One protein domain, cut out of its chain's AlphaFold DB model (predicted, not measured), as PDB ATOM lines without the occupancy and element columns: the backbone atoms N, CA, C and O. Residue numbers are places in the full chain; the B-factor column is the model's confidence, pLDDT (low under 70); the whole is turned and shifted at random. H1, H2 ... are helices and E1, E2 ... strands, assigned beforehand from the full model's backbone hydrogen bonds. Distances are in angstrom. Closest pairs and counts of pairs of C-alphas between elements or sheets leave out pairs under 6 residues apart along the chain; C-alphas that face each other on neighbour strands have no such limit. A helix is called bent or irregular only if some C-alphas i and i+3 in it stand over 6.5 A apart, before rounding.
ATOM      1  N   ASP A  29      33.845 -49.525  42.594       59.69
ATOM      2  CA  ASP A  29      34.803 -49.132  43.641       59.69
ATOM      3  C   ASP A  29      35.452 -47.760  43.342       59.69
ATOM      4  O   ASP A  29      35.868 -47.036  44.250       59.69
ATOM      5  N   THR A  30      35.472 -47.334  42.072       69.12
ATOM      6  CA  THR A  30      36.042 -46.040  41.642       69.12
ATOM      7  C   THR A  30      35.118 -44.847  41.912       69.12
ATOM      8  O   THR A  30      35.599 -43.744  42.193       69.12
ATOM      9  N   SER A  31      33.799 -45.062  41.893       75.62
ATOM     10  CA  SER A  31      32.773 -44.047  42.192       75.62
ATOM     11  C   SER A  31      32.492 -43.883  43.693       75.62
ATOM     12  O   SER A  31      31.846 -42.918  44.109       75.62
ATOM     13  N   THR A  32      33.031 -44.776  44.527       85.12
ATOM     14  CA  THR A  32      32.861 -44.746  45.982       85.12
ATOM     15  C   THR A  32      33.526 -43.514  46.607       85.12
ATOM     16  O   THR A  32      34.712 -43.247  46.400       85.12
ATOM     17  N   LEU A  33      32.767 -42.774  47.423       89.62
ATOM     18  CA  LEU A  33      33.250 -41.596  48.148       89.62
ATOM     19  C   LEU A  33      34.074 -41.991  49.377       89.62
ATOM     20  O   LEU A  33      33.611 -42.754  50.230       89.62
ATOM     21  N   ARG A  34      35.287 -41.443  49.492       92.06
ATOM     22  CA  ARG A  34      36.248 -41.759  50.557       92.06
ATOM     23  C   ARG A  34      36.714 -40.502  51.279       92.06
ATOM     24  O   ARG A  34      36.833 -39.443  50.666       92.06
ATOM     25  N   THR A  35      36.986 -40.633  52.574       92.75
ATOM     26  CA  THR A  35      37.342 -39.507  53.452       92.75
ATOM     27  C   THR A  35      38.846 -39.445  53.694       92.75
ATOM     28  O   THR A  35      39.452 -40.440  54.092       92.75
ATOM     29  N   PHE A  36      39.450 -38.271  53.513       95.44
ATOM     30  CA  PHE A  36      40.866 -38.020  53.797       95.44
ATOM     31  C   PHE A  36      41.118 -36.548  54.138       95.44
ATOM     32  O   PHE A  36      40.317 -35.668  53.832       95.44
ATOM     33  N   ALA A  37      42.226 -36.274  54.819       94.88
ATOM     34  CA  ALA A  37      42.582 -34.925  55.229       94.88
ATOM     35  C   ALA A  37      43.231 -34.123  54.094       94.88
ATOM     36  O   ALA A  37      43.941 -34.674  53.253       94.88
ATOM     37  N   VAL A  38      43.045 -32.806  54.141       95.19
ATOM     38  CA  VAL A  38      43.759 -31.818  53.330       95.19
ATOM     39  C   VAL A  38      44.276 -30.681  54.195       95.19
ATOM     40  O   VAL A  38      43.694 -30.359  55.233       95.19
ATOM     41  N   ILE A  39      45.356 -30.053  53.748       94.19
ATOM     42  CA  ILE A  39      45.947 -28.872  54.365       94.19
ATOM     43  C   ILE A  39      45.830 -27.713  53.378       94.19
ATOM     44  O   ILE A  39      46.289 -27.806  52.241       94.19
ATOM     45  N   LEU A  40      45.231 -26.612  53.831       93.38
ATOM     46  CA  LEU A  40      45.081 -25.374  53.070       93.38
ATOM     47  C   LEU A  40      45.860 -24.244  53.743       93.38
ATOM     48  O   LEU A  40      45.701 -23.991  54.940       93.38
ATOM     49  N   CYS A  41      46.693 -23.545  52.976       93.50
ATOM     50  CA  CYS A  41      47.379 -22.346  53.452       93.50
ATOM     51  C   CYS A  41      46.461 -21.115  53.419       93.50
ATOM     52  O   CYS A  41      45.855 -20.827  52.388       93.50
ATOM     53  N   SER A  42      46.427 -20.351  54.514       88.50
ATOM     54  CA  SER A  42      45.626 -19.125  54.639       88.50
ATOM     55  C   SER A  42      46.094 -17.976  53.735       88.50
ATOM     56  O   SER A  42      45.277 -17.151  53.336       88.50
ATOM     57  N   GLU A  43      47.380 -17.934  53.376       89.88
ATOM     58  CA  GLU A  43      47.960 -16.853  52.566       89.88
ATOM     59  C   GLU A  43      48.121 -17.238  51.092       89.88
ATOM     60  O   GLU A  43      47.524 -16.628  50.208       89.88
ATOM     61  N   CYS A  44      48.925 -18.266  50.798       90.62
ATOM     62  CA  CYS A  44      49.260 -18.629  49.416       90.62
ATOM     63  C   CYS A  44      48.328 -19.680  48.795       90.62
ATOM     64  O   CYS A  44      48.573 -20.103  47.665       90.62
ATOM     65  N   GLN A  45      47.298 -20.115  49.535       92.25
ATOM     66  CA  GLN A  45      46.265 -21.069  49.100       92.25
ATOM     67  C   GLN A  45      46.798 -22.433  48.641       92.25
ATOM     68  O   GLN A  45      46.078 -23.201  48.009       92.25
ATOM     69  N   TYR A  46      48.056 -22.745  48.953       94.31
ATOM     70  CA  TYR A  46      48.665 -24.031  48.640       94.31
ATOM     71  C   TYR A  46      47.859 -25.169  49.269       94.31
ATOM     72  O   TYR A  46      47.592 -25.136  50.476       94.31
ATOM     73  N   LEU A  47      47.469 -26.131  48.432       94.62
ATOM     74  CA  LEU A  47      46.745 -27.336  48.813       94.62
ATOM     75  C   LEU A  47      47.721 -28.514  48.872       94.62
ATOM     76  O   LEU A  47      48.400 -28.807  47.889       94.62
ATOM     77  N   GLU A  48      47.771 -29.176  50.023       93.25
ATOM     78  CA  GLU A  48      48.644 -30.322  50.299       93.25
ATOM     79  C   GLU A  48      47.816 -31.479  50.882       93.25
ATOM     80  O   GLU A  48      46.937 -31.259  51.724       93.25
ATOM     81  N   PHE A  49      48.097 -32.713  50.453       94.25
ATOM     82  CA  PHE A  49      47.447 -33.922  50.963       94.25
ATOM     83  C   PHE A  49      48.389 -34.650  51.934       94.25
ATOM     84  O   PHE A  49      49.306 -35.352  51.502       94.25
ATOM     85  N   PRO A  50      48.198 -34.520  53.260       92.69
ATOM     86  CA  PRO A  50      49.079 -35.156  54.228       92.69
ATOM     87  C   PRO A  50      48.990 -36.683  54.149       92.69
ATOM     88  O   PRO A  50      47.908 -37.276  54.202       92.69
ATOM     89  N   GLY A  51      50.151 -37.332  54.089       89.94
ATOM     90  CA  GLY A  51      50.257 -38.785  54.095       89.94
ATOM     91  C   GLY A  51      51.466 -39.294  54.866       89.94
ATOM     92  O   GLY A  51      52.386 -38.555  55.209       89.94
ATOM     93  N   CYS A  52      51.428 -40.587  55.172       87.69
ATOM     94  CA  CYS A  52      52.487 -41.320  55.840       87.69
ATOM     95  C   CYS A  52      53.274 -42.126  54.806       87.69
ATOM     96  O   CYS A  52      52.757 -43.116  54.286       87.69
ATOM     97  N   ASP A  53      54.530 -41.756  54.557       83.44
ATOM     98  CA  ASP A  53      55.403 -42.509  53.645       83.44
ATOM     99  C   ASP A  53      55.723 -43.916  54.170       83.44
ATOM    100  O   ASP A  53      55.856 -44.850  53.385       83.44
ATOM    101  N   VAL A  54      55.758 -44.093  55.496       83.69
ATOM    102  CA  VAL A  54      56.033 -45.389  56.144       83.69
ATOM    103  C   VAL A  54      54.924 -46.408  55.870       83.69
ATOM    104  O   VAL A  54      55.209 -47.571  55.603       83.69
ATOM    105  N   HIS A  55      53.660 -45.981  55.910       84.44
ATOM    106  CA  HIS A  55      52.502 -46.867  55.722       84.44
ATOM    107  C   HIS A  55      51.864 -46.739  54.329       84.44
ATOM    108  O   HIS A  55      50.909 -47.453  54.014       84.44
ATOM    109  N   GLY A  56      52.365 -45.827  53.489       84.50
ATOM    110  CA  GLY A  56      51.809 -45.538  52.167       84.50
ATOM    111  C   GLY A  56      50.322 -45.178  52.216       84.50
ATOM    112  O   GLY A  56      49.552 -45.679  51.402       84.50
ATOM    113  N   ALA A  57      49.900 -44.384  53.202       87.75
ATOM    114  CA  ALA A  57      48.492 -44.062  53.453       87.75
ATOM    115  C   ALA A  57      48.292 -42.556  53.654       87.75
ATOM    116  O   ALA A  57      49.162 -41.888  54.213       87.75
ATOM    117  N   LEU A  58      47.141 -42.028  53.233       93.38
ATOM    118  CA  LEU A  58      46.734 -40.661  53.572       93.38
ATOM    119  C   LEU A  58      46.351 -40.569  55.052       93.38
ATOM    120  O   LEU A  58      46.019 -41.571  55.693       93.38
ATOM    121  N   TYR A  59      46.401 -39.365  55.612       94.50
ATOM    122  CA  TYR A  59      45.874 -39.128  56.952       94.50
ATOM    123  C   TYR A  59      44.349 -39.067  56.882       94.50
ATOM    124  O   TYR A  59      43.780 -38.315  56.093       94.50
ATOM    125  N   THR A  60      43.683 -39.880  57.695       92.25
ATOM    126  CA  THR A  60      42.230 -40.102  57.601       92.25
ATOM    127  C   THR A  60      41.526 -40.002  58.947       92.25
ATOM    128  O   THR A  60      40.312 -39.821  58.976       92.25
ATOM    129  N   GLN A  61      42.260 -40.070  60.063       88.94
ATOM    130  CA  GLN A  61      41.667 -39.997  61.393       88.94
ATOM    131  C   GLN A  61      41.755 -38.560  61.936       88.94
ATOM    132  O   GLN A  61      42.868 -38.047  62.086       88.94
ATOM    133  N   PRO A  62      40.619 -37.902  62.230       89.50
ATOM    134  CA  PRO A  62      40.614 -36.552  62.778       89.50
ATOM    135  C   PRO A  62      41.114 -36.537  64.230       89.50
ATOM    136  O   PRO A  62      40.954 -37.504  64.976       89.50
ATOM    137  N   LEU A  63      41.721 -35.422  64.620       89.12
ATOM    138  CA  LEU A  63      42.168 -35.095  65.970       89.12
ATOM    139  C   LEU A  63      41.795 -33.643  66.251       89.12
ATOM    140  O   LEU A  63      41.976 -32.806  65.376       89.12
ATOM    141  N   THR A  64      41.349 -33.327  67.458       87.12
ATOM    142  CA  THR A  64      41.121 -31.938  67.875       87.12
ATOM    143  C   THR A  64      42.093 -31.618  69.000       87.12
ATOM    144  O   THR A  64      42.275 -32.443  69.895       87.12
ATOM    145  N   ASP A  65      42.768 -30.473  68.930       82.12
ATOM    146  CA  ASP A  65      43.626 -30.010  70.023       82.12
ATOM    147  C   ASP A  65      42.825 -29.298  71.130       82.12
ATOM    148  O   ASP A  65      41.605 -29.142  71.042       82.12
ATOM    149  N   ALA A  66      43.515 -28.891  72.199       75.62
ATOM    150  CA  ALA A  66      42.906 -28.221  73.350       75.62
ATOM    151  C   ALA A  66      42.261 -26.863  73.001       75.62
ATOM    152  O   ALA A  66      41.363 -26.419  73.711       75.62
ATOM    153  N   ASP A  67      42.675 -26.242  71.892       74.69
ATOM    154  CA  ASP A  67      42.152 -24.967  71.397       74.69
ATOM    155  C   ASP A  67      40.981 -25.161  70.409       74.69
ATOM    156  O   ASP A  67      40.469 -24.199  69.830       74.69
ATOM    157  N   GLY A  68      40.536 -26.406  70.194       74.38
ATOM    158  CA  GLY A  68      39.445 -26.742  69.281       74.38
ATOM    159  C   GLY A  68      39.852 -26.795  67.803       74.38
ATOM    160  O   GLY A  68      38.982 -26.889  66.932       74.38
ATOM    161  N   LYS A  69      41.150 -26.743  67.479       83.62
ATOM    162  CA  LYS A  69      41.655 -26.790  66.105       83.62
ATOM    163  C   LYS A  69      41.733 -28.228  65.600       83.62
ATOM    164  O   LYS A  69      42.238 -29.134  66.265       83.62
ATOM    165  N   LEU A  70      41.250 -28.423  64.374       88.12
ATOM    166  CA  LEU A  70      41.254 -29.721  63.711       88.12
ATOM    167  C   LEU A  70      42.645 -30.064  63.154       88.12
ATOM    168  O   LEU A  70      43.300 -29.261  62.487       88.12
ATOM    169  N   HIS A  71      43.045 -31.305  63.384       92.31
ATOM    170  CA  HIS A  71      44.238 -31.981  62.901       92.31
ATOM    171  C   HIS A  71      43.863 -33.355  62.338       92.31
ATOM    172  O   HIS A  71      42.746 -33.841  62.513       92.31
ATOM    173  N   ALA A  72      44.801 -33.999  61.649       92.75
ATOM    174  CA  ALA A  72      44.602 -35.340  61.111       92.75
ATOM    175  C   ALA A  72      45.826 -36.210  61.382       92.75
ATOM    176  O   ALA A  72      46.953 -35.709  61.369       92.75
ATOM    177  N   LYS A  73      45.609 -37.506  61.609       92.56
ATOM    178  CA  LYS A  73      46.669 -38.494  61.820       92.56
ATOM    179  C   LYS A  73      46.569 -39.688  60.885       92.56
ATOM    180  O   LYS A  73      45.514 -39.992  60.315       92.56
ATOM    181  N   CYS A  74      47.700 -40.369  60.759       90.62
ATOM    182  CA  CYS A  74      47.791 -41.669  60.126       90.62
ATOM    183  C   CYS A  74      46.903 -42.679  60.879       90.62
ATOM    184  O   CYS A  74      46.922 -42.699  62.109       90.62
ATOM    185  N   PRO A  75      46.156 -43.545  60.173       86.50
ATOM    186  CA  PRO A  75      45.351 -44.582  60.821       86.50
ATOM    187  C   PRO A  75      46.194 -45.655  61.534       86.50
ATOM    188  O   PRO A  75      45.678 -46.363  62.390       86.50
ATOM    189  N   THR A  76      47.481 -45.787  61.189       86.38
ATOM    190  CA  THR A  76      48.349 -46.883  61.660       86.38
ATOM    191  C   THR A  76      49.404 -46.436  62.674       86.38
ATOM    192  O   THR A  76      49.858 -47.246  63.476       86.38
ATOM    193  N   CYS A  77      49.816 -45.164  62.670       88.44
ATOM    194  CA  CYS A  77      50.866 -44.670  63.566       88.44
ATOM    195  C   CYS A  77      50.549 -43.305  64.175       88.44
ATOM    196  O   CYS A  77      49.550 -42.667  63.859       88.44
ATOM    197  N   THR A  78      51.435 -42.837  65.052       87.25
ATOM    198  CA  THR A  78      51.274 -41.582  65.800       87.25
ATOM    199  C   THR A  78      51.547 -40.322  64.975       87.25
ATOM    200  O   THR A  78      51.393 -39.218  65.496       87.25
ATOM    201  N   ALA A  79      51.944 -40.455  63.705       88.25
ATOM    202  CA  ALA A  79      52.226 -39.320  62.837       88.25
ATOM    203  C   ALA A  79      50.939 -38.537  62.526       88.25
ATOM    204  O   ALA A  79      49.960 -39.089  62.022       88.25
ATOM    205  N   ALA A  80      50.958 -37.242  62.825       89.88
ATOM    206  CA  ALA A  80      49.823 -36.336  62.742       89.88
ATOM    207  C   ALA A  80      50.256 -34.949  62.259       89.88
ATOM    208  O   ALA A  80      51.424 -34.574  62.355       89.88
ATOM    209  N   THR A  81      49.321 -34.155  61.741       89.94
ATOM    210  CA  THR A  81      49.638 -32.823  61.198       89.94
ATOM    211  C   THR A  81      50.166 -31.841  62.248       89.94
ATOM    212  O   THR A  81      50.842 -30.886  61.885       89.94
ATOM    213  N   ASN A  82      49.920 -32.079  63.541       88.12
ATOM    214  CA  ASN A  82      50.443 -31.269  64.648       88.12
ATOM    215  C   ASN A  82      51.817 -31.720  65.177       88.12
ATOM    216  O   ASN A  82      52.462 -30.961  65.895       88.12
ATOM    217  N   ASN A  83      52.285 -32.929  64.858       86.12
ATOM    218  CA  ASN A  83      53.527 -33.469  65.427       86.12
ATOM    219  C   ASN A  83      54.565 -33.887  64.370       86.12
ATOM    220  O   ASN A  83      55.760 -33.908  64.672       86.12
ATOM    221  N   ALA A  84      54.141 -34.143  63.131       84.88
ATOM    222  CA  ALA A  84      54.996 -34.574  62.038       84.88
ATOM    223  C   ALA A  84      55.437 -33.389  61.169       84.88
ATOM    224  O   ALA A  84      54.649 -32.509  60.812       84.88
ATOM    225  N   ARG A  85      56.717 -33.386  60.787       79.44
ATOM    226  CA  ARG A  85      57.241 -32.488  59.752       79.44
ATOM    227  C   ARG A  85      56.912 -33.049  58.360       79.44
ATOM    228  O   ARG A  85      56.971 -34.263  58.197       79.44
ATOM    229  N   PRO A  86      56.613 -32.193  57.364       78.75
ATOM    230  CA  PRO A  86      56.700 -30.726  57.397       78.75
ATOM    231  C   PRO A  86      55.467 -30.008  57.981       78.75
ATOM    232  O   PRO A  86      55.544 -28.810  58.227       78.75
ATOM    233  N   PHE A  87      54.367 -30.719  58.232       84.19
ATOM    234  CA  PHE A  87      53.043 -30.138  58.503       84.19
ATOM    235  C   PHE A  87      52.958 -29.283  59.775       84.19
ATOM    236  O   PHE A  87      52.298 -28.244  59.775       84.19
ATOM    237  N   ARG A  88      53.661 -29.683  60.842       82.25
ATOM    238  CA  ARG A  88      53.697 -28.934  62.110       82.25
ATOM    239  C   ARG A  88      54.248 -27.514  61.948       82.25
ATOM    240  O   ARG A  88      53.859 -26.620  62.689       82.25
ATOM    241  N   ASP A  89      55.156 -27.303  60.998       84.44
ATOM    242  CA  ASP A  89      55.895 -26.046  60.859       84.44
ATOM    243  C   ASP A  89      55.156 -25.022  59.953       84.44
ATOM    244  O   ASP A  89      55.775 -24.094  59.427       84.44
ATOM    245  N   GLY A  90      53.843 -25.195  59.744       85.31
ATOM    246  CA  GLY A  90      53.010 -24.340  58.893       85.31
ATOM    247  C   GLY A  90      53.119 -24.672  57.402       85.31
ATOM    248  O   GLY A  90      53.570 -25.748  57.011       85.31
ATOM    249  N   CYS A  91      52.688 -23.747  56.541       89.19
ATOM    250  CA  CYS A  91      52.679 -23.957  55.094       89.19
ATOM    251  C   CYS A  91      54.081 -24.303  54.577       89.19
ATOM    252  O   CYS A  91      55.044 -23.567  54.808       89.19
ATOM    253  N   ARG A  92      54.205 -25.384  53.800       86.25
ATOM    254  CA  ARG A  92      55.497 -25.839  53.269       86.25
ATOM    255  C   ARG A  92      56.219 -24.779  52.428       86.25
ATOM    256  O   ARG A  92      57.448 -24.793  52.388       86.25
ATOM    257  N   ARG A  93      55.470 -23.854  51.816       87.31
ATOM    258  CA  ARG A  93      55.986 -22.759  50.979       87.31
ATOM    259  C   ARG A  93      56.297 -21.485  51.751       87.31
ATOM    260  O   ARG A  93      57.446 -21.065  51.776       87.31
ATOM    261  N   CYS A  94      55.286 -20.866  52.357       89.81
ATOM    262  CA  CYS A  94      55.424 -19.542  52.974       89.81
ATOM    263  C   CYS A  94      55.506 -19.564  54.504       89.81
ATOM    264  O   CYS A  94      55.624 -18.507  55.108       89.81
ATOM    265  N   LYS A  95      55.428 -20.741  55.142       90.50
ATOM    266  CA  LYS A  95      55.405 -20.915  56.609       90.50
ATOM    267  C   LYS A  95      54.221 -20.258  57.330       90.50
ATOM    268  O   LYS A  95      54.146 -20.335  58.550       90.50
ATOM    269  N   ALA A  96      53.268 -19.689  56.591       89.56
ATOM    270  CA  ALA A  96      52.030 -19.150  57.138       89.56
ATOM    271  C   ALA A  96      51.146 -20.233  57.771       89.56
ATOM    272  O   ALA A  96      51.356 -21.439  57.586       89.56
ATOM    273  N   THR A  97      50.122 -19.788  58.494       88.44
ATOM    274  CA  THR A  97      49.166 -20.669  59.162       88.44
ATOM    275  C   THR A  97      48.405 -21.543  58.164       88.44
ATOM    276  O   THR A  97      48.085 -21.145  57.041       88.44
ATOM    277  N   THR A  98      48.131 -22.775  58.580       90.38
ATOM    278  CA  THR A  98      47.397 -23.755  57.784       90.38
ATOM    279  C   THR A  98      46.157 -24.238  58.517       90.38
ATOM    280  O   THR A  98      46.132 -24.336  59.753       90.38
ATOM    281  N   THR A  99      45.135 -24.552  57.727       91.38
ATOM    282  CA  THR A  99      43.871 -25.134  58.174       91.38
ATOM    283  C   THR A  99      43.785 -26.561  57.659       91.38
ATOM    284  O   THR A  99      44.039 -26.809  56.480       91.38
ATOM    285  N   VAL A 100      43.429 -27.494  58.540       92.25
ATOM    286  CA  VAL A 100      43.185 -28.891  58.172       92.25
ATOM    287  C   VAL A 100      41.686 -29.095  57.997       92.25
ATOM    288  O   VAL A 100      40.903 -28.655  58.837       92.25
ATOM    289  N   VAL A 101      41.288 -29.762  56.917       91.94
ATOM    290  CA  VAL A 101      39.888 -30.107  56.631       91.94
ATOM    291  C   VAL A 101      39.810 -31.578  56.228       91.94
ATOM    292  O   VAL A 101      40.717 -32.088  55.577       91.94
ATOM    293  N   MET A 102      38.733 -32.269  56.606       93.00
ATOM    294  CA  MET A 102      38.456 -33.635  56.151       93.00
ATOM    295  C   MET A 102      37.601 -33.579  54.888       93.00
ATOM    296  O   MET A 102      36.414 -33.286  54.976       93.00
ATOM    297  N   TRP A 103      38.193 -33.818  53.722       94.62
ATOM    298  CA  TRP A 103      37.472 -33.856  52.452       94.62
ATOM    299  C   TRP A 103      36.942 -35.249  52.147       94.62
ATOM    300  O   TRP A 103      37.495 -36.263  52.579       94.62
ATOM    301  N   VAL A 104      35.868 -35.273  51.364       93.88
ATOM    302  CA  VAL A 104      35.292 -36.479  50.790       93.88
ATOM    303  C   VAL A 104      35.360 -36.378  49.268       93.88
ATOM    304  O   VAL A 104      34.920 -35.394  48.686       93.88
ATOM    305  N   CYS A 105      35.924 -37.383  48.608       93.25
ATOM    306  CA  CYS A 105      36.044 -37.400  47.149       93.25
ATOM    307  C   CYS A 105      36.081 -38.845  46.635       93.25
ATOM    308  O   CYS A 105      36.418 -39.760  47.392       93.25
ATOM    309  N   SER A 106      35.709 -39.067  45.374       91.88
ATOM    310  CA  SER A 106      35.804 -40.382  44.732       91.88
ATOM    311  C   SER A 106      37.138 -40.532  44.003       91.88
ATOM    312  O   SER A 106      37.770 -39.546  43.617       91.88
ATOM    313  N   LEU A 107      37.580 -41.775  43.791       89.44
ATOM    314  CA  LEU A 107      38.776 -42.041  42.985       89.44
ATOM    315  C   LEU A 107      38.578 -41.559  41.539       89.44
ATOM    316  O   LEU A 107      39.492 -40.961  40.973       89.44
ATOM    317  N   GLN A 108      37.376 -41.744  40.990       89.19
ATOM    318  CA  GLN A 108      37.003 -41.272  39.659       89.19
ATOM    319  C   GLN A 108      37.204 -39.757  39.503       89.19
ATOM    320  O   GLN A 108      37.782 -39.320  38.514       89.19
ATOM    321  N   GLU A 109      36.774 -38.954  40.479       92.44
ATOM    322  CA  GLU A 109      36.906 -37.495  40.424       92.44
ATOM    323  C   GLU A 109      38.379 -37.052  40.450       92.44
ATOM    324  O   GLU A 109      38.790 -36.195  39.668       92.44
ATOM    325  N   ILE A 110      39.214 -37.673  41.291       92.00
ATOM    326  CA  ILE A 110      40.653 -37.363  41.345       92.00
ATOM    327  C   ILE A 110      41.359 -37.784  40.044       92.00
ATOM    328  O   ILE A 110      42.214 -37.049  39.543       92.00
ATOM    329  N   GLN A 111      41.003 -38.937  39.470       90.44
ATOM    330  CA  GLN A 111      41.524 -39.387  38.173       90.44
ATOM    331  C   GLN A 111      41.142 -38.414  37.054       90.44
ATOM    332  O   GLN A 111      42.002 -37.978  36.294       90.44
ATOM    333  N   GLN A 112      39.882 -37.986  37.022       89.19
ATOM    334  CA  GLN A 112      39.382 -36.986  36.085       89.19
ATOM    335  C   GLN A 112      40.077 -35.627  36.238       89.19
ATOM    336  O   GLN A 112      40.371 -34.965  35.239       89.19
ATOM    337  N   ALA A 113      40.380 -35.211  37.470       90.44
ATOM    338  CA  ALA A 113      41.162 -34.010  37.738       90.44
ATOM    339  C   ALA A 113      42.607 -34.146  37.232       90.44
ATOM    340  O   ALA A 113      43.153 -33.203  36.663       90.44
ATOM    341  N   MET A 114      43.223 -35.321  37.397       90.50
ATOM    342  CA  MET A 114      44.551 -35.609  36.853       90.50
ATOM    343  C   MET A 114      44.582 -35.584  35.323       90.50
ATOM    344  O   MET A 114      45.502 -35.004  34.749       90.50
ATOM    345  N   GLU A 115      43.599 -36.203  34.673       88.75
ATOM    346  CA  GLU A 115      43.461 -36.214  33.212       88.75
ATOM    347  C   GLU A 115      43.224 -34.804  32.665       88.75
ATOM    348  O   GLU A 115      43.820 -34.421  31.661       88.75
ATOM    349  N   GLY A 116      42.415 -34.007  33.370       86.94
ATOM    350  CA  GLY A 116      42.132 -32.618  33.019       86.94
ATOM    351  C   GLY A 116      43.233 -31.621  33.389       86.94
ATOM    352  O   GLY A 116      43.070 -30.420  33.151       86.94
ATOM    353  N   PHE A 117      44.340 -32.062  33.990       92.38
ATOM    354  CA  PHE A 117      45.422 -31.165  34.385       92.38
ATOM    355  C   PHE A 117      46.176 -30.652  33.146       92.38
ATOM    356  O   PHE A 117      46.579 -31.463  32.305       92.38
ATOM    357  N   PRO A 118      46.431 -29.335  33.007       88.00
ATOM    358  CA  PRO A 118      47.138 -28.817  31.838       88.00
ATOM    359  C   PRO A 118      48.521 -29.461  31.657       88.00
ATOM    360  O   PRO A 118      49.301 -29.586  32.598       88.00
ATOM    361  N   VAL A 119      48.844 -29.867  30.427       80.69
ATOM    362  CA  VAL A 119      50.045 -30.676  30.129       80.69
ATOM    363  C   VAL A 119      51.355 -29.932  30.426       80.69
ATOM    364  O   VAL A 119      52.355 -30.559  30.762       80.69
ATOM    365  N   THR A 120      51.358 -28.605  30.307       79.50
ATOM    366  CA  THR A 120      52.558 -27.757  30.382       79.50
ATOM    367  C   THR A 120      52.829 -27.164  31.764       79.50
ATOM    368  O   THR A 120      53.835 -26.472  31.927       79.50
ATOM    369  N   THR A 121      51.962 -27.397  32.752       85.81
ATOM    370  CA  THR A 121      52.096 -26.814  34.092       85.81
ATOM    371  C   THR A 121      52.187 -27.897  35.164       85.81
ATOM    372  O   THR A 121      51.531 -28.931  35.098       85.81
ATOM    373  N   GLU A 122      53.008 -27.643  36.183       88.75
ATOM    374  CA  GLU A 122      53.128 -28.506  37.372       88.75
ATOM    375  C   GLU A 122      52.196 -28.057  38.511       88.75
ATOM    376  O   GLU A 122      51.983 -28.774  39.489       88.75
ATOM    377  N   GLU A 123      51.620 -26.860  38.391       91.00
ATOM    378  CA  GLU A 123      50.746 -26.245  39.383       91.00
ATOM    379  C   GLU A 123      49.781 -25.263  38.711       91.00
ATOM    380  O   GLU A 123      50.145 -24.603  37.734       91.00
ATOM    381  N   ILE A 124      48.557 -25.160  39.235       91.88
ATOM    382  CA  ILE A 124      47.532 -24.236  38.736       91.88
ATOM    383  C   ILE A 124      46.849 -23.468  39.872       91.88
ATOM    384  O   ILE A 124      46.685 -23.979  40.983       91.88
ATOM    385  N   GLU A 125      46.405 -22.245  39.578       91.56
ATOM    386  CA  GLU A 125      45.429 -21.537  40.410       91.56
ATOM    387  C   GLU A 125      44.030 -22.010  40.022       91.56
ATOM    388  O   GLU A 125      43.556 -21.770  38.910       91.56
ATOM    389  N   HIS A 126      43.390 -22.723  40.939       93.50
ATOM    390  CA  HIS A 126      42.138 -23.423  40.715       93.50
ATOM    391  C   HIS A 126      41.113 -23.031  41.783       93.50
ATOM    392  O   HIS A 126      41.442 -22.417  42.803       93.50
ATOM    393  N   THR A 127      39.863 -23.399  41.544       91.94
ATOM    394  CA  THR A 127      38.783 -23.236  42.511       91.94
ATOM    395  C   THR A 127      38.063 -24.554  42.628       91.94
ATOM    396  O   THR A 127      37.387 -24.997  41.705       91.94
ATOM    397  N   VAL A 128      38.240 -25.169  43.785       92.81
ATOM    398  CA  VAL A 128      37.576 -26.404  44.165       92.81
ATOM    399  C   VAL A 128      36.159 -26.066  44.612       92.81
ATOM    400  O   VAL A 128      35.940 -25.031  45.246       92.81
ATOM    401  N   ILE A 129      35.190 -26.922  44.298       90.38
ATOM    402  CA  ILE A 129      33.817 -26.748  44.776       90.38
ATOM    403  C   ILE A 129      33.551 -27.791  45.855       90.38
ATOM    404  O   ILE A 129      33.712 -28.989  45.618       90.38
ATOM    405  N   ASN A 130      33.141 -27.338  47.039       89.81
ATOM    406  CA  ASN A 130      32.861 -28.198  48.180       89.81
ATOM    407  C   ASN A 130      31.413 -28.054  48.678       89.81
ATOM    408  O   ASN A 130      30.777 -26.997  48.624       89.81
ATOM    409  N   CYS A 131      30.891 -29.145  49.227       82.38
ATOM    410  CA  CYS A 131      29.679 -29.121  50.021       82.38
ATOM    411  C   CYS A 131      30.052 -28.861  51.480       82.38
ATOM    412  O   CYS A 131      30.659 -29.712  52.113       82.38
ATOM    413  N   GLU A 132      29.605 -27.754  52.070       78.69
ATOM    414  CA  GLU A 132      29.904 -27.427  53.480       78.69
ATOM    415  C   GLU A 132      29.383 -28.470  54.489       78.69
ATOM    416  O   GLU A 132      29.777 -28.452  55.650       78.69
ATOM    417  N   ARG A 133      28.471 -29.366  54.074       74.44
ATOM    418  CA  ARG A 133      27.826 -30.337  54.967       74.44
ATOM    419  C   ARG A 133      28.442 -31.728  54.931       74.44
ATOM    420  O   ARG A 133      28.817 -32.244  55.974       74.44
ATOM    421  N   CYS A 134      28.480 -32.370  53.763       77.69
ATOM    422  CA  CYS A 134      29.129 -33.679  53.639       77.69
ATOM    423  C   CYS A 134      30.627 -33.573  53.365       77.69
ATOM    424  O   CYS A 134      31.290 -34.599  53.272       77.69
ATOM    425  N   VAL A 135      31.132 -32.348  53.193       89.38
ATOM    426  CA  VAL A 135      32.520 -32.054  52.827       89.38
ATOM    427  C   VAL A 135      32.959 -32.794  51.564       89.38
ATOM    428  O   VAL A 135      34.147 -33.000  51.341       89.38
ATOM    429  N   SER A 136      31.988 -33.175  50.724       91.31
ATOM    430  CA  SER A 136      32.267 -33.679  49.388       91.31
ATOM    431  C   SER A 136      32.908 -32.581  48.564       91.31
ATOM    432  O   SER A 136      32.593 -31.402  48.757       91.31
ATOM    433  N   VAL A 137      33.796 -32.969  47.661       92.56
ATOM    434  CA  VAL A 137      34.629 -32.071  46.880       92.56
ATOM    435  C   VAL A 137      34.735 -32.555  45.441       92.56
ATOM    436  O   VAL A 137      34.933 -33.743  45.194       92.56
ATOM    437  N   ILE A 138      34.652 -31.606  44.509       92.12
ATOM    438  CA  ILE A 138      34.939 -31.799  43.085       92.12
ATOM    439  C   ILE A 138      35.951 -30.768  42.588       92.12
ATOM    440  O   ILE A 138      36.072 -29.671  43.144       92.12
ATOM    441  N   PHE A 139      36.629 -31.119  41.503       92.62
ATOM    442  CA  PHE A 139      37.595 -30.320  40.766       92.62
ATOM    443  C   PHE A 139      36.956 -29.927  39.432       92.62
ATOM    444  O   PHE A 139      36.997 -30.697  38.470       92.62
ATOM    445  N   PRO A 140      36.315 -28.747  39.349       88.56
ATOM    446  CA  PRO A 140      35.530 -28.376  38.185       88.56
ATOM    447  C   PRO A 140      36.347 -28.423  36.897       88.56
ATOM    448  O   PRO A 140      37.462 -27.901  36.798       88.56
ATOM    449  N   ARG A 141      35.748 -29.017  35.869       86.38
ATOM    450  CA  ARG A 141      36.317 -29.089  34.525       86.38
ATOM    451  C   ARG A 141      35.427 -28.353  33.542       86.38
ATOM    452  O   ARG A 141      34.202 -28.346  33.658       86.38
ATOM    453  N   ALA A 142      36.062 -27.741  32.554       78.25
ATOM    454  CA  ALA A 142      35.404 -27.192  31.384       78.25
ATOM    455  C   ALA A 142      35.870 -28.001  30.170       78.25
ATOM    456  O   ALA A 142      36.986 -27.808  29.687       78.25
ATOM    457  N   ARG A 143      35.008 -28.900  29.672       75.50
ATOM    458  CA  ARG A 143      35.392 -29.955  28.712       75.50
ATOM    459  C   ARG A 143      36.455 -30.870  29.341       75.50
ATOM    460  O   ARG A 143      36.243 -31.337  30.451       75.50
ATOM    461  N   GLU A 144      37.593 -31.062  28.676       79.00
ATOM    462  CA  GLU A 144      38.677 -31.958  29.104       79.00
ATOM    463  C   GLU A 144      39.787 -31.256  29.906       79.00
ATOM    464  O   GLU A 144      40.879 -31.794  30.031       79.00
ATOM    465  N   VAL A 145      39.568 -30.032  30.405       86.75
ATOM    466  CA  VAL A 145      40.601 -29.269  31.132       86.75
ATOM    467  C   VAL A 145      40.038 -28.696  32.431       86.75
ATOM    468  O   VAL A 145      38.893 -28.234  32.470       86.75
ATOM    469  N   LEU A 146      40.845 -28.704  33.495       89.38
ATOM    470  CA  LEU A 146      40.530 -28.057  34.769       89.38
ATOM    471  C   LEU A 146      40.291 -26.554  34.585       89.38
ATOM    472  O   LEU A 146      40.960 -25.878  33.801       89.38
ATOM    473  N   THR A 147      39.331 -26.021  35.335       89.00
ATOM    474  CA  THR A 147      39.073 -24.578  35.371       89.00
ATOM    475  C   THR A 147      40.252 -23.816  35.975       89.00
ATOM    476  O   THR A 147      41.039 -24.363  36.747       89.00
ATOM    477  N   THR A 148      40.357 -22.529  35.682       87.38
ATOM    478  CA  THR A 148      41.359 -21.637  36.272       87.38
ATOM    479  C   THR A 148      40.688 -20.552  37.104       87.38
ATOM    480  O   THR A 148      39.496 -20.265  36.952       87.38
ATOM    481  N   ARG A 149      41.455 -19.960  38.019       87.06
ATOM    482  CA  ARG A 149      41.043 -18.800  38.809       87.06
ATOM    483  C   ARG A 149      41.805 -17.558  38.356       87.06
ATOM    484  O   ARG A 149      42.996 -17.635  38.076       87.06
ATOM    485  N   THR A 150      41.134 -16.409  38.322       78.56
ATOM    486  CA  THR A 150      41.766 -15.096  38.108       78.56
ATOM    487  C   THR A 150      41.330 -14.107  39.194       78.56
ATOM    488  O   THR A 150      40.459 -14.415  40.005       78.56
ATOM    489  N   ALA A 151      41.927 -12.911  39.235       69.31
ATOM    490  CA  ALA A 151      41.579 -11.884  40.223       69.31
ATOM    491  C   ALA A 151      40.139 -11.345  40.080       69.31
ATOM    492  O   ALA A 151      39.569 -10.885  41.065       69.31
ATOM    493  N   GLY A 152      39.564 -11.395  38.872       67.31
ATOM    494  CA  GLY A 152      38.209 -10.909  38.589       67.31
ATOM    495  C   GLY A 152      37.139 -12.001  38.528       67.31
ATOM    496  O   GLY A 152      35.974 -11.713  38.775       67.31
ATOM    497  N   GLU A 153      37.519 -13.247  38.232       77.38
ATOM    498  CA  GLU A 153      36.578 -14.358  38.073       77.38
ATOM    499  C   GLU A 153      37.031 -15.574  38.901       77.38
ATOM    500  O   GLU A 153      38.095 -16.148  38.626       77.38
ATOM    501  N   PRO A 154      36.244 -15.988  39.917       76.81
ATOM    502  CA  PRO A 154      36.621 -17.062  40.826       76.81
ATOM    503  C   PRO A 154      36.559 -18.444  40.169       76.81
ATOM    504  O   PRO A 154      37.135 -19.380  40.704       76.81
ATOM    505  N   LEU A 155      35.883 -18.603  39.031       81.81
ATOM    506  CA  LEU A 155      35.817 -19.866  38.302       81.81
ATOM    507  C   LEU A 155      35.717 -19.573  36.804       81.81
ATOM    508  O   LEU A 155      34.721 -19.013  36.355       81.81
ATOM    509  N   ALA A 156      36.736 -19.939  36.028       82.81
ATOM    510  CA  ALA A 156      36.769 -19.702  34.589       82.81
ATOM    511  C   ALA A 156      37.212 -20.946  33.808       82.81
ATOM    512  O   ALA A 156      38.024 -21.746  34.270       82.81
ATOM    513  N   ALA A 157      36.688 -21.115  32.598       82.88
ATOM    514  CA  ALA A 157      37.202 -22.098  31.650       82.88
ATOM    515  C   ALA A 157      38.624 -21.721  31.193       82.88
ATOM    516  O   ALA A 157      39.013 -20.556  31.263       82.88
ATOM    517  N   ALA A 158      39.366 -22.668  30.607       74.12
ATOM    518  CA  ALA A 158      40.693 -22.403  30.031       74.12
ATOM    519  C   ALA A 158      40.700 -21.276  28.973       74.12
ATOM    520  O   ALA A 158      41.722 -20.636  28.750       74.12
ATOM    521  N   SER A 159      39.552 -20.997  28.344       69.50
ATOM    522  CA  SER A 159      39.365 -19.879  27.411       69.50
ATOM    523  C   SER A 159      39.158 -18.513  28.087       69.50
ATOM    524  O   SER A 159      38.903 -17.537  27.391       69.50
ATOM    525  N   GLY A 160      39.161 -18.447  29.422       70.56
ATOM    526  CA  GLY A 160      38.870 -17.243  30.207       70.56
ATOM    527  C   GLY A 160      37.381 -16.930  30.397       70.56
ATOM    528  O   GLY A 160      37.056 -15.918  31.008       70.56
ATOM    529  N   LYS A 161      36.460 -17.775  29.901       71.50
ATOM    530  CA  LYS A 161      35.010 -17.562  30.084       71.50
ATOM    531  C   LYS A 161      34.620 -17.858  31.543       71.50
ATOM    532  O   LYS A 161      34.930 -18.964  31.996       71.50
ATOM    533  N   PRO A 162      33.919 -16.953  32.249       74.62
ATOM    534  CA  PRO A 162      33.463 -17.214  33.609       74.62
ATOM    535  C   PRO A 162      32.413 -18.328  33.646       74.62
ATOM    536  O   PRO A 162      31.596 -18.478  32.734       74.62
ATOM    537  N   LEU A 163      32.445 -19.117  34.714       70.50
ATOM    538  CA  LEU A 163      31.515 -20.203  35.000       70.50
ATOM    539  C   LEU A 163      30.891 -19.977  36.375       70.50
ATOM    540  O   LEU A 163      31.538 -19.488  37.299       70.50
ATOM    541  N   LYS A 164      29.629 -20.370  36.534       72.19
ATOM    542  CA  LYS A 164      28.946 -20.284  37.825       72.19
ATOM    543  C   LYS A 164      29.143 -21.567  38.611       72.19
ATOM    544  O   LYS A 164      29.055 -22.661  38.065       72.19
ATOM    545  N   VAL A 165      29.277 -21.429  39.927       70.44
ATOM    546  CA  VAL A 165      29.246 -22.560  40.871       70.44
ATOM    547  C   VAL A 165      27.939 -23.356  40.741       70.44
ATOM    548  O   VAL A 165      27.939 -24.574  40.897       70.44
ATOM    549  N   ALA A 166      26.835 -22.683  40.385       60.62
ATOM    550  CA  ALA A 166      25.545 -23.315  40.109       60.62
ATOM    551  C   ALA A 166      25.617 -24.432  39.061       60.62
ATOM    552  O   ALA A 166      24.912 -25.432  39.169       60.62
ATOM    553  N   ASN A 167      26.561 -24.325  38.128       67.25
ATOM    554  CA  ASN A 167      26.754 -25.272  37.036       67.25
ATOM    555  C   ASN A 167      27.380 -26.579  37.505       67.25
ATOM    556  O   ASN A 167      27.678 -27.418  36.672       67.25
ATOM    557  N   PHE A 168      27.629 -26.769  38.796       72.88
ATOM    558  CA  PHE A 168      28.159 -28.022  39.325       72.88
ATOM    559  C   PHE A 168      27.335 -28.541  40.514       72.88
ATOM    560  O   PHE A 168      27.624 -29.611  41.036       72.88
ATOM    561  N   GLN A 169      26.278 -27.817  40.920       67.06
ATOM    562  CA  GLN A 169      25.457 -28.122  42.104       67.06
ATOM    563  C   GLN A 169      24.807 -29.506  42.069       67.06
ATOM    564  O   GLN A 169      24.683 -30.160  43.102       67.06
ATOM    565  N   LEU A 170      24.378 -29.945  40.886       56.78
ATOM    566  CA  LEU A 170      23.620 -31.183  40.721       56.78
ATOM    567  C   LEU A 170      24.459 -32.380  40.290       56.78
ATOM    568  O   LEU A 170      24.110 -33.508  40.638       56.78
ATOM    569  N   SER A 171      25.559 -32.133  39.578       67.12
ATOM    570  CA  SER A 171      26.531 -33.160  39.201       67.12
ATOM    571  C   SER A 171      27.511 -33.484  40.324       67.12
ATOM    572  O   SER A 171      28.261 -34.450  40.217       67.12
ATOM    573  N   MET A 172      27.538 -32.680  41.390       78.31
ATOM    574  CA  MET A 172      28.376 -32.955  42.546       78.31
ATOM    575  C   MET A 172      27.966 -34.291  43.194       78.31
ATOM    576  O   MET A 172      26.812 -34.441  43.612       78.31
ATOM    577  N   PRO A 173      28.889 -35.255  43.349       80.81
ATOM    578  CA  PRO A 173      28.636 -36.432  44.154       80.81
ATOM    579  C   PRO A 173      28.528 -36.005  45.619       80.81
ATOM    580  O   PRO A 173      29.349 -35.246  46.128       80.81
ATOM    581  N   HIS A 174      27.510 -36.487  46.319       79.44
ATOM    582  CA  HIS A 174      27.354 -36.273  47.753       79.44
ATOM    583  C   HIS A 174      27.381 -37.612  48.474       79.44
ATOM    584  O   HIS A 174      26.906 -38.608  47.940       79.44
ATOM    585  N   VAL A 175      27.875 -37.606  49.714       78.00
ATOM    586  CA  VAL A 175      27.717 -38.738  50.634       78.00
ATOM    587  C   VAL A 175      26.235 -39.067  50.793       78.00
ATOM    588  O   VAL A 175      25.413 -38.151  50.924       78.00
ATOM    589  N   ASP A 176      25.905 -40.358  50.804       62.19
ATOM    590  CA  ASP A 176      24.543 -40.852  51.005       62.19
ATOM    591  C   ASP A 176      23.879 -40.176  52.213       62.19
ATOM    592  O   ASP A 176      24.443 -40.127  53.309       62.19
ATOM    593  N   GLY A 177      22.682 -39.623  51.990       58.16
ATOM    594  CA  GLY A 177      21.909 -38.882  52.993       58.16
ATOM    595  C   GLY A 177      22.297 -37.404  53.177       58.16
ATOM    596  O   GLY A 177      21.783 -36.729  54.073       58.16
ATOM    597  N   CYS A 178      23.165 -36.843  52.325       61.56
ATOM    598  CA  CYS A 178      23.436 -35.405  52.331       61.56
ATOM    599  C   CYS A 178      22.246 -34.580  51.813       61.56
ATOM    600  O   CYS A 178      21.845 -34.660  50.654       61.56
ATOM    601  N   LEU A 179      21.766 -33.673  52.657       56.81
ATOM    602  CA  LEU A 179      20.611 -32.810  52.385       56.81
ATOM    603  C   LEU A 179      20.938 -31.574  51.535       56.81
ATOM    604  O   LEU A 179      20.043 -30.811  51.194       56.81
ATOM    605  N   ARG A 180      22.219 -31.347  51.218       60.00
ATOM    606  CA  ARG A 180      22.666 -30.245  50.349       60.00
ATOM    607  C   ARG A 180      22.776 -30.644  48.878       60.00
ATOM    608  O   ARG A 180      23.277 -29.847  48.093       60.00
ATOM    609  N   LYS A 181      22.337 -31.848  48.502       59.31
ATOM    610  CA  LYS A 181      22.339 -32.276  47.101       59.31
ATOM    611  C   LYS A 181      21.478 -31.314  46.274       59.31
ATOM    612  O   LYS A 181      20.287 -31.184  46.549       59.31
ATOM    613  N   GLY A 182      22.092 -30.617  45.314       50.19
ATOM    614  CA  GLY A 182      21.434 -29.579  44.509       50.19
ATOM    615  C   GLY A 182      21.270 -28.209  45.180       50.19
ATOM    616  O   GLY A 182      20.571 -27.359  44.642       50.19
ATOM    617  N   MET A 183      21.891 -27.975  46.342       55.12
ATOM    618  CA  MET A 183      21.918 -26.667  47.013       55.12
ATOM    619  C   MET A 183      23.175 -25.872  46.626       55.12
ATOM    620  O   MET A 183      24.149 -26.468  46.163       55.12
ATOM    621  N   PRO A 184      23.219 -24.544  46.873       61.75
ATOM    622  CA  PRO A 184      24.420 -23.744  46.663       61.75
ATOM    623  C   PRO A 184      25.659 -24.373  47.289       61.75
ATOM    624  O   PRO A 184      25.638 -24.782  48.452       61.75
ATOM    625  N   LEU A 185      26.724 -24.469  46.500       73.56
ATOM    626  CA  LEU A 185      28.007 -25.022  46.911       73.56
ATOM    627  C   LEU A 185      28.976 -23.890  47.233       73.56
ATOM    628  O   LEU A 185      28.808 -22.763  46.759       73.56
ATOM    629  N   GLN A 186      29.982 -24.191  48.043       81.94
ATOM    630  CA  GLN A 186      31.027 -23.241  48.375       81.94
ATOM    631  C   GLN A 186      32.176 -23.386  47.369       81.94
ATOM    632  O   GLN A 186      32.523 -24.482  46.929       81.94
ATOM    633  N   ALA A 187      32.725 -22.247  46.953       85.31
ATOM    634  CA  ALA A 187      33.900 -22.174  46.099       85.31
ATOM    635  C   ALA A 187      35.127 -21.909  46.973       85.31
ATOM    636  O   ALA A 187      35.192 -20.889  47.662       85.31
ATOM    637  N   VAL A 188      36.097 -22.819  46.942       89.31
ATOM    638  CA  VAL A 188      37.327 -22.751  47.732       89.31
ATOM    639  C   VAL A 188      38.502 -22.498  46.787       89.31
ATOM    640  O   VAL A 188      38.833 -23.368  45.976       89.31
ATOM    641  N   PRO A 189      39.149 -21.320  46.853       90.31
ATOM    642  CA  PRO A 189      40.310 -21.032  46.026       90.31
ATOM    643  C   PRO A 189      41.504 -21.856  46.508       90.31
ATOM    644  O   PRO A 189      41.841 -21.844  47.692       90.31
ATOM    645  N   VAL A 190      42.165 -22.545  45.582       93.38
ATOM    646  CA  VAL A 190      43.339 -23.368  45.877       93.38
ATOM    647  C   VAL A 190      44.440 -23.140  44.854       93.38
ATOM    648  O   VAL A 190      44.200 -22.779  43.699       93.38
ATOM    649  N   ARG A 191      45.670 -23.406  45.271       93.94
ATOM    650  CA  ARG A 191      46.795 -23.602  44.374       93.94
ATOM    651  C   ARG A 191      47.145 -25.084  44.395       93.94
ATOM    652  O   ARG A 191      47.586 -25.590  45.425       93.94
ATOM    653  N   LEU A 192      46.839 -25.769  43.294       94.38
ATOM    654  CA  LEU A 192      46.810 -27.228  43.192       94.38
ATOM    655  C   LEU A 192      48.040 -27.739  42.425       94.38
ATOM    656  O   LEU A 192      48.136 -27.493  41.219       94.38
ATOM    657  N   PRO A 193      48.966 -28.456  43.085       93.88
ATOM    658  CA  PRO A 193      50.093 -29.098  42.419       93.88
ATOM    659  C   PRO A 193      49.697 -30.442  41.800       93.88
ATOM    660  O   PRO A 193      48.948 -31.224  42.389       93.88
ATOM    661  N   LYS A 194      50.279 -30.772  40.647       93.06
ATOM    662  CA  LYS A 194      50.057 -32.060  39.976       93.06
ATOM    663  C   LYS A 194      50.592 -33.247  40.788       93.06
ATOM    664  O   LYS A 194      49.974 -34.311  40.809       93.06
ATOM    665  N   SER A 195      51.713 -33.060  41.489       91.75
ATOM    666  CA  SER A 195      52.324 -34.082  42.355       91.75
ATOM    667  C   SER A 195      51.409 -34.508  43.506       91.75
ATOM    668  O   SER A 195      51.379 -35.682  43.863       91.75
ATOM    669  N   GLU A 196      50.644 -33.562  44.046       93.12
ATOM    670  CA  GLU A 196      49.707 -33.765  45.151       93.12
ATOM    671  C   GLU A 196      48.495 -34.602  44.700       93.12
ATOM    672  O   GLU A 196      48.136 -35.571  45.365       93.12
ATOM    673  N   LEU A 197      47.929 -34.333  43.513       91.31
ATOM    674  CA  LEU A 197      46.879 -35.189  42.936       91.31
ATOM    675  C   LEU A 197      47.372 -36.620  42.692       91.31
ATOM    676  O   LEU A 197      46.687 -37.582  43.043       91.31
ATOM    677  N   LYS A 198      48.580 -36.768  42.132       91.62
ATOM    678  CA  LYS A 198      49.189 -38.083  41.896       91.62
ATOM    679  C   LYS A 198      49.363 -38.864  43.201       91.62
ATOM    680  O   LYS A 198      49.061 -40.055  43.250       91.62
ATOM    681  N   PHE A 199      49.794 -38.185  44.262       90.94
ATOM    682  CA  PHE A 199      49.952 -38.779  45.586       90.94
ATOM    683  C   PHE A 199      48.634 -39.348  46.138       90.94
ATOM    684  O   PHE A 199      48.641 -40.436  46.724       90.94
ATOM    685  N   VAL A 200      47.509 -38.658  45.903       92.25
ATOM    686  CA  VAL A 200      46.165 -39.108  46.299       92.25
ATOM    687  C   VAL A 200      45.704 -40.308  45.476       92.25
ATOM    688  O   VAL A 200      45.257 -41.290  46.068       92.25
ATOM    689  N   VAL A 201      45.846 -40.286  44.144       92.25
ATOM    690  CA  VAL A 201      45.438 -41.414  43.274       92.25
ATOM    691  C   VAL A 201      46.081 -42.728  43.715       92.25
ATOM    692  O   VAL A 201      45.414 -43.758  43.779       92.25
ATOM    693  N   GLU A 202      47.356 -42.692  44.097       89.50
ATOM    694  CA  GLU A 202      48.109 -43.872  44.535       89.50
ATOM    695  C   GLU A 202      47.694 -44.423  45.912       89.50
ATOM    696  O   GLU A 202      48.169 -45.495  46.298       89.50
ATOM    697  N   ARG A 203      46.874 -43.701  46.693       91.81
ATOM    698  CA  ARG A 203      46.616 -44.012  48.116       91.81
ATOM    699  C   ARG A 203      45.143 -43.955  48.529       91.81
ATOM    700  O   ARG A 203      44.803 -44.502  49.577       91.81
ATOM    701  N   ILE A 204      44.262 -43.360  47.719       91.19
ATOM    702  CA  ILE A 204      42.848 -43.131  48.060       91.19
ATOM    703  C   ILE A 204      42.062 -44.425  48.313       91.19
ATOM    704  O   ILE A 204      41.179 -44.435  49.163       91.19
ATOM    705  N   TYR A 205      42.415 -45.547  47.679       86.19
ATOM    706  CA  TYR A 205      41.760 -46.846  47.914       86.19
ATOM    707  C   TYR A 205      41.953 -47.382  49.346       86.19
ATOM    708  O   TYR A 205      41.161 -48.200  49.808       86.19
ATOM    709  N   ARG A 206      42.972 -46.903  50.078       85.44
ATOM    710  CA  ARG A 206      43.195 -47.235  51.499       85.44
ATOM    711  C   ARG A 206      42.421 -46.324  52.452       85.44
ATOM    712  O   ARG A 206      42.447 -46.548  53.661       85.44
ATOM    713  N   CYS A 207      41.769 -45.284  51.936       89.75
ATOM    714  CA  CYS A 207      40.976 -44.372  52.745       89.75
ATOM    715  C   CYS A 207      39.630 -45.008  53.114       89.75
ATOM    716  O   CYS A 207      39.046 -45.726  52.294       89.75
TER     717      CYS A 207
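What this domain is: This is residues 29 to 207 of the 994 residues of an uncharacterized protein of Phytophthora rubi (UniProt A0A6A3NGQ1). With little regular structure, bent strand pairs E1-E4 and E5-E6 and side-by-side helices H1 and H3 make the core; hairpin E2-E3 packs on E4, and H2 lies farther out among loops. Of 179 printed residues, 63 are in named elements, in order E1-E2-E3-E4-H1-E5-H2-E6-H3, mixed in class; the sheets are three antiparallel pairs. It is compact, radius of gyration of the C-alphas 15.8 A, spans 45 by 38 by 31 A.

How they stand to each other: E1, residues 33-41, is antiparallel to E4, 98-106, N 38 to O 101 2.8 A; E5, 123-130, likewise to E6, 186-193, N 126 to O 190 2.9 A. In hairpin E2, 61-64, and E3, 70-73, N 63 to O 71 is 2.8 A. H1, 107-115, touches H3, 194-201, opposite ways at a shallow tilt of 25 degrees, closest C-alphas 114 and 197, 6.5 A; both have every O i to N i+4 pair within hydrogen-bond range. H2, 165-168, touches no helix.

Where its parts are: E1 runs 24.5 A from C-alpha 33 at (33.250, -41.596, 48.148); H3 ends with C-alpha 201 at (45.438, -41.414, 43.274).

The domain as a whole: The printed part has no cut; links E1-E2, E3-E4, E5-H2 and H2-E6 are long. Residues 176-184, among others, have pLDDT under 70.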